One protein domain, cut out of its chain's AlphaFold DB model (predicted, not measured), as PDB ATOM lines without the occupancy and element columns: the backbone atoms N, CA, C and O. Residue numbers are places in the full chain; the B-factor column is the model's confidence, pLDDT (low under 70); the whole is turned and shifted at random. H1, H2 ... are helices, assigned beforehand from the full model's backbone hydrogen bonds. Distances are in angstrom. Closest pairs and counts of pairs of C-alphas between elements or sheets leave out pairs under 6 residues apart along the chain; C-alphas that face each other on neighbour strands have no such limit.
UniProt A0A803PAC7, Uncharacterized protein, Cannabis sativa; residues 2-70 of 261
ATOM      1  N   PRO A   2      -0.089  22.699 -16.994       65.94
ATOM      2  CA  PRO A   2      -1.186  23.053 -17.899       65.94
ATOM      3  C   PRO A   2      -1.074  24.509 -18.388       65.94
ATOM      4  O   PRO A   2      -1.912  25.356 -18.085       65.94
ATOM      5  N   VAL A   3      -0.019  24.807 -19.155       67.94
ATOM      6  CA  VAL A   3       0.278  26.150 -19.696       67.94
ATOM      7  C   VAL A   3      -0.889  26.685 -20.538       67.94
ATOM      8  O   VAL A   3      -1.224  27.864 -20.459       67.94
ATOM      9  N   TYR A   4      -1.574  25.812 -21.286       65.31
ATOM     10  CA  TYR A   4      -2.763  26.172 -22.065       65.31
ATOM     11  C   TYR A   4      -3.897  26.727 -21.187       65.31
ATOM     12  O   TYR A   4      -4.436  27.794 -21.473       65.31
ATOM     13  N   ALA A   5      -4.244  26.031 -20.099       70.00
ATOM     14  CA  ALA A   5      -5.299  26.476 -19.189       70.00
ATOM     15  C   ALA A   5      -4.891  27.767 -18.463       70.00
ATOM     16  O   ALA A   5      -5.700  28.680 -18.324       70.00
ATOM     17  N   MET A   6      -3.613  27.878 -18.088       73.69
ATOM     18  CA  MET A   6      -3.064  29.059 -17.417       73.69
ATOM     19  C   MET A   6      -2.873  30.287 -18.316       73.69
ATOM     20  O   MET A   6      -2.656  31.380 -17.809       73.69
ATOM     21  N   SER A   7      -2.918  30.133 -19.635       66.25
ATOM     22  CA  SER A   7      -2.816  31.252 -20.585       66.25
ATOM     23  C   SER A   7      -4.177  31.791 -21.018       66.25
ATOM     24  O   SER A   7      -4.244  32.848 -21.631       66.25
ATOM     25  N   THR A   8      -5.256  31.066 -20.718       66.25
ATOM     26  CA  THR A   8      -6.617  31.367 -21.194       66.25
ATOM     27  C   THR A   8      -7.584  31.681 -20.067       66.25
ATOM     28  O   THR A   8      -8.524  32.441 -20.264       66.25
ATOM     29  N   ASN A   9      -7.356  31.120 -18.880       76.06
ATOM     30  CA  ASN A   9      -8.238  31.275 -17.736       76.06
ATOM     31  C   ASN A   9      -7.437  31.716 -16.518       76.06
ATOM     32  O   ASN A   9      -6.334  31.221 -16.289       76.06
ATOM     33  N   LYS A  10      -8.004  32.594 -15.687       81.06
ATOM     34  CA  LYS A  10      -7.484  32.816 -14.335       81.06
ATOM     35  C   LYS A  10      -7.899  31.615 -13.513       81.06
ATOM     36  O   LYS A  10      -9.069  31.437 -13.176       81.06
ATOM     37  N   ILE A  11      -6.932  30.757 -13.244       84.00
ATOM     38  CA  ILE A  11      -7.181  29.547 -12.486       84.00
ATOM     39  C   ILE A  11      -7.448  29.963 -11.031       84.00
ATOM     40  O   ILE A  11      -6.699  30.783 -10.487       84.00
ATOM     41  N   PRO A  12      -8.501  29.432 -10.378       89.62
ATOM     42  CA  PRO A  12      -8.748  29.702  -8.972       89.62
ATOM     43  C   PRO A  12      -7.506  29.419  -8.130       89.62
ATOM     44  O   PRO A  12      -6.828  28.404  -8.306       89.62
ATOM     45  N   LEU A  13      -7.237  30.302  -7.171       83.62
ATOM     46  CA  LEU A  13      -6.041  30.254  -6.333       83.62
ATOM     47  C   LEU A  13      -5.841  28.892  -5.647       83.62
ATOM     48  O   LEU A  13      -4.721  28.389  -5.548       83.62
ATOM     49  N   SER A  14      -6.937  28.286  -5.188       87.81
ATOM     50  CA  SER A  14      -6.953  26.953  -4.581       87.81
ATOM     51  C   SER A  14      -6.415  25.879  -5.529       87.81
ATOM     52  O   SER A  14      -5.608  25.051  -5.114       87.81
ATOM     53  N   CYS A  15      -6.793  25.933  -6.805       86.81
ATOM     54  CA  CYS A  15      -6.379  24.978  -7.825       86.81
ATOM     55  C   CYS A  15      -4.898  25.168  -8.200       86.81
ATOM     56  O   CYS A  15      -4.149  24.192  -8.256       86.81
ATOM     57  N   CYS A  16      -4.426  26.418  -8.323       84.00
ATOM     58  CA  CYS A  16      -2.996  26.717  -8.488       84.00
ATOM     59  C   CYS A  16      -2.160  26.140  -7.335       84.00
ATOM     60  O   CYS A  16      -1.146  25.490  -7.574       84.00
ATOM     61  N   ARG A  17      -2.603  26.320  -6.083       86.88
ATOM     62  CA  ARG A  17      -1.926  25.784  -4.887       86.88
ATOM     63  C   ARG A  17      -1.936  24.255  -4.836       86.88
ATOM     64  O   ARG A  17      -0.924  23.665  -4.459       86.88
ATOM     65  N   GLN A  18      -3.047  23.621  -5.218       87.56
ATOM     66  CA  GLN A  18      -3.151  22.160  -5.306       87.56
ATOM     67  C   GLN A  18      -2.185  21.593  -6.346       87.56
ATOM     68  O   GLN A  18      -1.446  20.659  -6.046       87.56
ATOM     69  N   GLN A  19      -2.126  22.187  -7.538       85.62
ATOM     70  CA  GLN A  19      -1.176  21.784  -8.575       85.62
ATOM     71  C   GLN A  19       0.279  21.964  -8.113       85.62
ATOM     72  O   GLN A  19       1.096  21.071  -8.321       85.62
ATOM     73  N   ASP A  20       0.592  23.054  -7.411       83.06
ATOM     74  CA  ASP A  20       1.929  23.311  -6.851       83.06
ATOM     75  C   ASP A  20       2.310  22.271  -5.784       83.06
ATOM     76  O   ASP A  20       3.461  21.845  -5.674       83.06
ATOM     77  N   ALA A  21       1.340  21.855  -4.965       85.81
ATOM     78  CA  ALA A  21       1.518  20.797  -3.977       85.81
ATOM     79  C   ALA A  21       1.731  19.429  -4.640       85.81
ATOM     80  O   ALA A  21       2.632  18.698  -4.233       85.81
ATOM     81  N   LEU A  22       0.968  19.109  -5.689       84.69
ATOM     82  CA  LEU A  22       1.125  17.875  -6.461       84.69
ATOM     83  C   LEU A  22       2.472  17.819  -7.182       84.69
ATOM     84  O   LEU A  22       3.144  16.796  -7.120       84.69
ATOM     85  N   MET A  23       2.905  18.918  -7.806       81.00
ATOM     86  CA  MET A  23       4.222  19.004  -8.446       81.00
ATOM     87  C   MET A  23       5.350  18.797  -7.434       81.00
ATOM     88  O   MET A  23       6.274  18.032  -7.704       81.00
ATOM     89  N   ARG A  24       5.248  19.405  -6.244       82.12
ATOM     90  CA  ARG A  24       6.185  19.157  -5.137       82.12
ATOM     91  C   ARG A  24       6.186  17.693  -4.707       82.12
ATOM     92  O   ARG A  24       7.253  17.102  -4.583       82.12
ATOM     93  N   LYS A  25       5.005  17.111  -4.491       83.00
ATOM     94  CA  LYS A  25       4.842  15.710  -4.081       83.00
ATOM     95  C   LYS A  25       5.483  14.767  -5.099       83.00
ATOM     96  O   LYS A  25       6.296  13.930  -4.726       83.00
ATOM     97  N   TYR A  26       5.175  14.961  -6.380       80.75
ATOM     98  CA  TYR A  26       5.727  14.181  -7.482       80.75
ATOM     99  C   TYR A  26       7.253  14.287  -7.554       80.75
ATOM    100  O   TYR A  26       7.926  13.267  -7.645       80.75
ATOM    101  N   TRP A  27       7.805  15.501  -7.451       79.88
ATOM    102  CA  TRP A  27       9.247  15.722  -7.556       79.88
ATOM    103  C   TRP A  27      10.051  15.016  -6.456       79.88
ATOM    104  O   TRP A  27      11.120  14.480  -6.726       79.88
ATOM    105  N   TRP A  28       9.540  14.991  -5.221       80.31
ATOM    106  CA  TRP A  28      10.252  14.389  -4.087       80.31
ATOM    107  C   TRP A  28      10.016  12.886  -3.925       80.31
ATOM    108  O   TRP A  28      10.883  12.194  -3.398       80.31
ATOM    109  N   LEU A  29       8.855  12.372  -4.332       81.75
ATOM    110  CA  LEU A  29       8.483  10.973  -4.098       81.75
ATOM    111  C   LEU A  29       8.554  10.089  -5.340       81.75
ATOM    112  O   LEU A  29       8.543   8.868  -5.192       81.75
ATOM    113  N   GLY A  30       8.506  10.668  -6.544       77.81
ATOM    114  CA  GLY A  30       8.306   9.934  -7.800       77.81
ATOM    115  C   GLY A  30       6.945   9.227  -7.913       77.81
ATOM    116  O   GLY A  30       6.641   8.651  -8.951       77.81
ATOM    117  N   ASN A  31       6.113   9.267  -6.865       79.31
ATOM    118  CA  ASN A  31       4.787   8.660  -6.810       79.31
ATOM    119  C   ASN A  31       3.835   9.547  -5.986       79.31
ATOM    120  O   ASN A  31       4.156   9.980  -4.878       79.31
ATOM    121  N   VAL A  32       2.652   9.815  -6.538       79.50
ATOM    122  CA  VAL A  32       1.638  10.721  -5.982       79.50
ATOM    123  C   VAL A  32       0.767  10.049  -4.908       79.50
ATOM    124  O   VAL A  32       0.102  10.750  -4.152       79.50
ATOM    125  N   GLU A  33       0.788   8.722  -4.779       85.19
ATOM    126  CA  GLU A  33      -0.103   7.969  -3.881       85.19
ATOM    127  C   GLU A  33       0.336   7.979  -2.410       85.19
ATOM    128  O   GLU A  33      -0.472   7.767  -1.513       85.19
ATOM    129  N   LYS A  34       1.609   8.267  -2.110       82.12
ATOM    130  CA  LYS A  34       2.101   8.268  -0.721       82.12
ATOM    131  C   LYS A  34       1.679   9.533   0.020       82.12
ATOM    132  O   LYS A  34       2.161  10.615  -0.294       82.12
ATOM    133  N   ASP A  35       0.841   9.420   1.045       78.38
ATOM    134  CA  ASP A  35       0.341  10.592   1.788       78.38
ATOM    135  C   ASP A  35       1.368  11.267   2.698       78.38
ATOM    136  O   ASP A  35       1.271  12.465   2.963       78.38
ATOM    137  N   ARG A  36       2.393  10.534   3.142       77.19
ATOM    138  CA  ARG A  36       3.459  11.078   3.991       77.19
ATOM    139  C   ARG A  36       4.743  11.237   3.197       77.19
ATOM    140  O   ARG A  36       5.271  10.263   2.666       77.19
ATOM    141  N   PHE A  37       5.255  12.463   3.158       75.88
ATOM    142  CA  PHE A  37       6.530  12.768   2.528       75.88
ATOM    143  C   PHE A  37       7.247  13.922   3.204       75.88
ATOM    144  O   PHE A  37       6.626  14.841   3.740       75.88
ATOM    145  N   LEU A  38       8.575  13.867   3.161       76.38
ATOM    146  CA  LEU A  38       9.427  14.942   3.636       76.38
ATOM    147  C   LEU A  38       9.601  15.962   2.504       76.38
ATOM    148  O   LEU A  38      10.457  15.810   1.639       76.38
ATOM    149  N   ALA A  39       8.776  17.007   2.496       70.75
ATOM    150  CA  ALA A  39       9.016  18.168   1.648       70.75
ATOM    151  C   ALA A  39      10.005  19.096   2.360       70.75
ATOM    152  O   ALA A  39       9.633  19.830   3.278       70.75
ATOM    153  N   LEU A  40      11.277  19.069   1.963       71.25
ATOM    154  CA  LEU A  40      12.258  20.000   2.515       71.25
ATOM    155  C   LEU A  40      11.839  21.442   2.176       71.25
ATOM    156  O   LEU A  40      11.614  21.771   1.009       71.25
ATOM    157  N   LYS A  41      11.811  22.332   3.185       68.00
ATOM    158  CA  LYS A  41      11.587  23.791   3.016       68.00
ATOM    159  C   LYS A  41      12.534  24.433   1.986       68.00
ATOM    160  O   LYS A  41      12.258  25.517   1.483       68.00
ATOM    161  N   ALA A  42      13.632  23.756   1.648       70.38
ATOM    162  CA  ALA A  42      14.565  24.148   0.600       70.38
ATOM    163  C   ALA A  42      13.911  24.302  -0.786       70.38
ATOM    164  O   ALA A  42      14.395  25.104  -1.577       70.38
ATOM    165  N   TRP A  43      12.799  23.611  -1.076       69.19
ATOM    166  CA  TRP A  43      12.082  23.776  -2.349       69.19
ATOM    167  C   TRP A  43      11.581  25.207  -2.559       69.19
ATOM    168  O   TRP A  43      11.672  25.750  -3.661       69.19
ATOM    169  N   ASP A  44      11.073  25.838  -1.499       71.25
ATOM    170  CA  ASP A  44      10.603  27.213  -1.594       71.25
ATOM    171  C   ASP A  44      11.775  28.147  -1.896       71.25
ATOM    172  O   ASP A  44      11.645  28.981  -2.780       71.25
ATOM    173  N   ARG A  45      12.958  27.944  -1.297       70.38
ATOM    174  CA  ARG A  45      14.171  28.705  -1.660       70.38
ATOM    175  C   ARG A  45      14.636  28.446  -3.093       70.38
ATOM    176  O   ARG A  45      14.934  29.396  -3.808       70.38
ATOM    177  N   PHE A  46      14.628  27.190  -3.540       65.44
ATOM    178  CA  PHE A  46      15.062  26.816  -4.888       65.44
ATOM    179  C   PHE A  46      14.228  27.496  -5.987       65.44
ATOM    180  O   PHE A  46      14.759  27.879  -7.029       65.44
ATOM    181  N   ARG A  47      12.929  27.720  -5.735       62.78
ATOM    182  CA  ARG A  47      12.053  28.475  -6.645       62.78
ATOM    183  C   ARG A  47      12.428  29.949  -6.779       62.78
ATOM    184  O   ARG A  47      12.266  30.495  -7.865       62.78
ATOM    185  N   HIS A  48      12.916  30.577  -5.712       59.28
ATOM    186  CA  HIS A  48      13.198  32.016  -5.705       59.28
ATOM    187  C   HIS A  48      14.507  32.377  -6.416       59.28
ATOM    188  O   HIS A  48      14.615  33.475  -6.954       59.28
ATOM    189  N   GLU A  49      15.498  31.482  -6.431       55.94
ATOM    190  CA  GLU A  49      16.863  31.871  -6.807       55.94
ATOM    191  C   GLU A  49      17.237  31.630  -8.274       55.94
ATOM    192  O   GLU A  49      18.136  32.312  -8.762       55.94
ATOM    193  N   LYS A  50      16.614  30.678  -8.992       47.22
ATOM    194  CA  LYS A  50      17.258  30.185 -10.230       47.22
ATOM    195  C   LYS A  50      16.408  29.875 -11.452       47.22
ATOM    196  O   LYS A  50      16.951  29.955 -12.546       47.22
ATOM    197  N   LEU A  51      15.135  29.500 -11.326       44.94
ATOM    198  CA  LEU A  51      14.493  28.813 -12.457       44.94
ATOM    199  C   LEU A  51      13.620  29.673 -13.388       44.94
ATOM    200  O   LEU A  51      13.419  29.247 -14.520       44.94
ATOM    201  N   TRP A  52      13.112  30.845 -12.976       47.91
ATOM    202  CA  TRP A  52      12.105  31.558 -13.799       47.91
ATOM    203  C   TRP A  52      12.136  33.097 -13.772       47.91
ATOM    204  O   TRP A  52      11.278  33.717 -14.393       47.91
ATOM    205  N   GLY A  53      13.062  33.749 -13.058       54.56
ATOM    206  CA  GLY A  53      13.157  35.224 -13.005       54.56
ATOM    207  C   GLY A  53      11.968  35.964 -12.355       54.56
ATOM    208  O   GLY A  53      12.082  37.152 -12.055       54.56
ATOM    209  N   LEU A  54      10.849  35.286 -12.075       50.94
ATOM    210  CA  LEU A  54       9.729  35.811 -11.294       50.94
ATOM    211  C   LEU A  54      10.041  35.712  -9.798       50.94
ATOM    212  O   LEU A  54      10.076  34.625  -9.225       50.94
ATOM    213  N   LYS A  55      10.234  36.865  -9.156       51.16
ATOM    214  CA  LYS A  55      10.707  36.973  -7.768       51.16
ATOM    215  C   LYS A  55       9.713  36.552  -6.668       51.16
ATOM    216  O   LYS A  55      10.070  36.678  -5.502       51.16
ATOM    217  N   SER A  56       8.510  36.048  -6.958       54.91
ATOM    218  CA  SER A  56       7.534  35.792  -5.874       54.91
ATOM    219  C   SER A  56       6.474  34.717  -6.108       54.91
ATOM    220  O   SER A  56       5.556  34.585  -5.300       54.91
ATOM    221  N   GLY A  57       6.559  33.937  -7.180       60.91
ATOM    222  CA  GLY A  57       5.323  33.445  -7.759       60.91
ATOM    223  C   GLY A  57       5.210  31.962  -8.002       60.91
ATOM    224  O   GLY A  57       5.799  31.454  -8.948       60.91
ATOM    225  N   GLY A  58       4.388  31.264  -7.218       76.75
ATOM    226  CA  GLY A  58       3.921  29.925  -7.591       76.75
ATOM    227  C   GLY A  58       3.121  29.930  -8.905       76.75
ATOM    228  O   GLY A  58       3.049  30.923  -9.628       76.75
ATOM    229  N   LEU A  59       2.446  28.820  -9.198       81.06
ATOM    230  CA  LEU A  59       1.577  28.668 -10.378       81.06
ATOM    231  C   LEU A  59       0.588  29.827 -10.617       81.06
ATOM    232  O   LEU A  59       0.254  30.116 -11.762       81.06
ATOM    233  N   GLU A  60       0.147  30.508  -9.558       84.00
ATOM    234  CA  GLU A  60      -0.714  31.692  -9.644       84.00
ATOM    235  C   GLU A  60      -0.057  32.858 -10.393       84.00
ATOM    236  O   GLU A  60      -0.666  33.454 -11.275       84.00
ATOM    237  N   ASP A  61       1.179  33.197 -10.053       80.06
ATOM    238  CA  ASP A  61       1.868  34.332 -10.663       80.06
ATOM    239  C   ASP A  61       2.330  33.988 -12.074       80.06
ATOM    240  O   ASP A  61       2.329  34.857 -12.941       80.06
ATOM    241  N   MET A  62       2.625  32.712 -12.349       76.88
ATOM    242  CA  MET A  62       2.811  32.252 -13.723       76.88
ATOM    243  C   MET A  62       1.510  32.379 -14.530       76.88
ATOM    244  O   MET A  62       1.540  32.854 -15.661       76.88
ATOM    245  N   ASN A  63       0.358  32.014 -13.954       84.31
ATOM    246  CA  ASN A  63      -0.955  32.208 -14.572       84.31
ATOM    247  C   ASN A  63      -1.236  33.694 -14.841       84.31
ATOM    248  O   ASN A  63      -1.610  34.045 -15.956       84.31
ATOM    249  N   LYS A  64      -0.969  34.580 -13.874       80.00
ATOM    250  CA  LYS A  64      -1.072  36.034 -14.066       80.00
ATOM    251  C   LYS A  64      -0.116  36.538 -15.142       80.00
ATOM    252  O   LYS A  64      -0.552  37.269 -16.015       80.00
ATOM    253  N   ALA A  65       1.154  36.141 -15.121       74.94
ATOM    254  CA  ALA A  65       2.143  36.587 -16.098       74.94
ATOM    255  C   ALA A  65       1.788  36.138 -17.523       74.94
ATOM    256  O   ALA A  65       1.896  36.929 -18.459       74.94
ATOM    257  N   LEU A  66       1.316  34.897 -17.686       70.31
ATOM    258  CA  LEU A  66       0.835  34.383 -18.969       70.31
ATOM    259  C   LEU A  66      -0.399  35.153 -19.451       70.31
ATOM    260  O   LEU A  66      -0.439  35.547 -20.615       70.31
ATOM    261  N   LEU A  67      -1.359  35.425 -18.561       77.25
ATOM    262  CA  LEU A  67      -2.535  36.238 -18.878       77.25
ATOM    263  C   LEU A  67      -2.150  37.670 -19.261       77.25
ATOM    264  O   LEU A  67      -2.624  38.165 -20.274       77.25
ATOM    265  N   THR A  68      -1.257  38.320 -18.512       78.31
ATOM    266  CA  THR A  68      -0.805  39.689 -18.796       78.31
ATOM    267  C   THR A  68      -0.059  39.768 -20.126       78.31
ATOM    268  O   THR A  68      -0.327  40.663 -20.925       78.31
ATOM    269  N   LYS A  69       0.836  38.812 -20.411       74.44
ATOM    270  CA  LYS A  69       1.621  38.797 -21.655       74.44
ATOM    271  C   LYS A  69       0.729  38.646 -22.890       74.44
ATOM    272  O   LYS A  69       0.923  39.356 -23.873       74.44
ATOM    273  N   LEU A  70      -0.268  37.763 -22.827       75.69
ATOM    274  CA  LEU A  70      -1.251  37.591 -23.901       75.69
ATOM    275  C   LEU A  70      -2.243  38.752 -23.982       75.69
ATOM    276  O   LEU A  70      -2.623  39.137 -25.086       75.69
TER     277      LEU A  70
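AT A GLANCE: This is residues 2 to 70 of the 261 residues of an uncharacterized protein of Cannabis sativa (UniProt A0A803PAC7). Four helices make an open frame: H1 packs on H4, H4 and the longer H2 make a corner where they begin, and H3 touches no helix, joined by loops. The printed part has 69 residues with four named helices, H1 to H4 in order, and no named strand: all helix. It is only just compact, close to loose, with a radius of gyration of the C-alphas of 13.0 A and spans of 38 by 26 by 17 A.

HOW THE PARTS SIT: Start at H1, residues 3 to 8, which touches H4, residues 59 to 70, at a steep tilt of 58 degrees; their closest C-alphas, Met 6 and Asn 63, are 4.7 A apart. Next, H2, residues 13 to 29, touches H4 with residues 13 to 20 alone, closest at C-alphas 16 and 59, 5.3 A. H3, residues 42 to 49, is close to H2 but not clearly touching: C-alphas 24 and 43, the closest, are 8.0 A apart. Every O i to N i+4 pair is within hydrogen-bond range in H1, H2 and H4; H3 has 3 of 4.

IN THESE COORDINATES: Find C-alpha 3 at (0.278, 26.150, -19.696), where H1 begins. H2 runs 24.2 A; H4 runs 16.4 A to C-alpha 70 at (-1.251, 37.591, -23.901).

THE WHOLE: The printed part has no cut; the H2 to H3 link is long. Confidence is under 70 at 19 residues, among them 46 to 57.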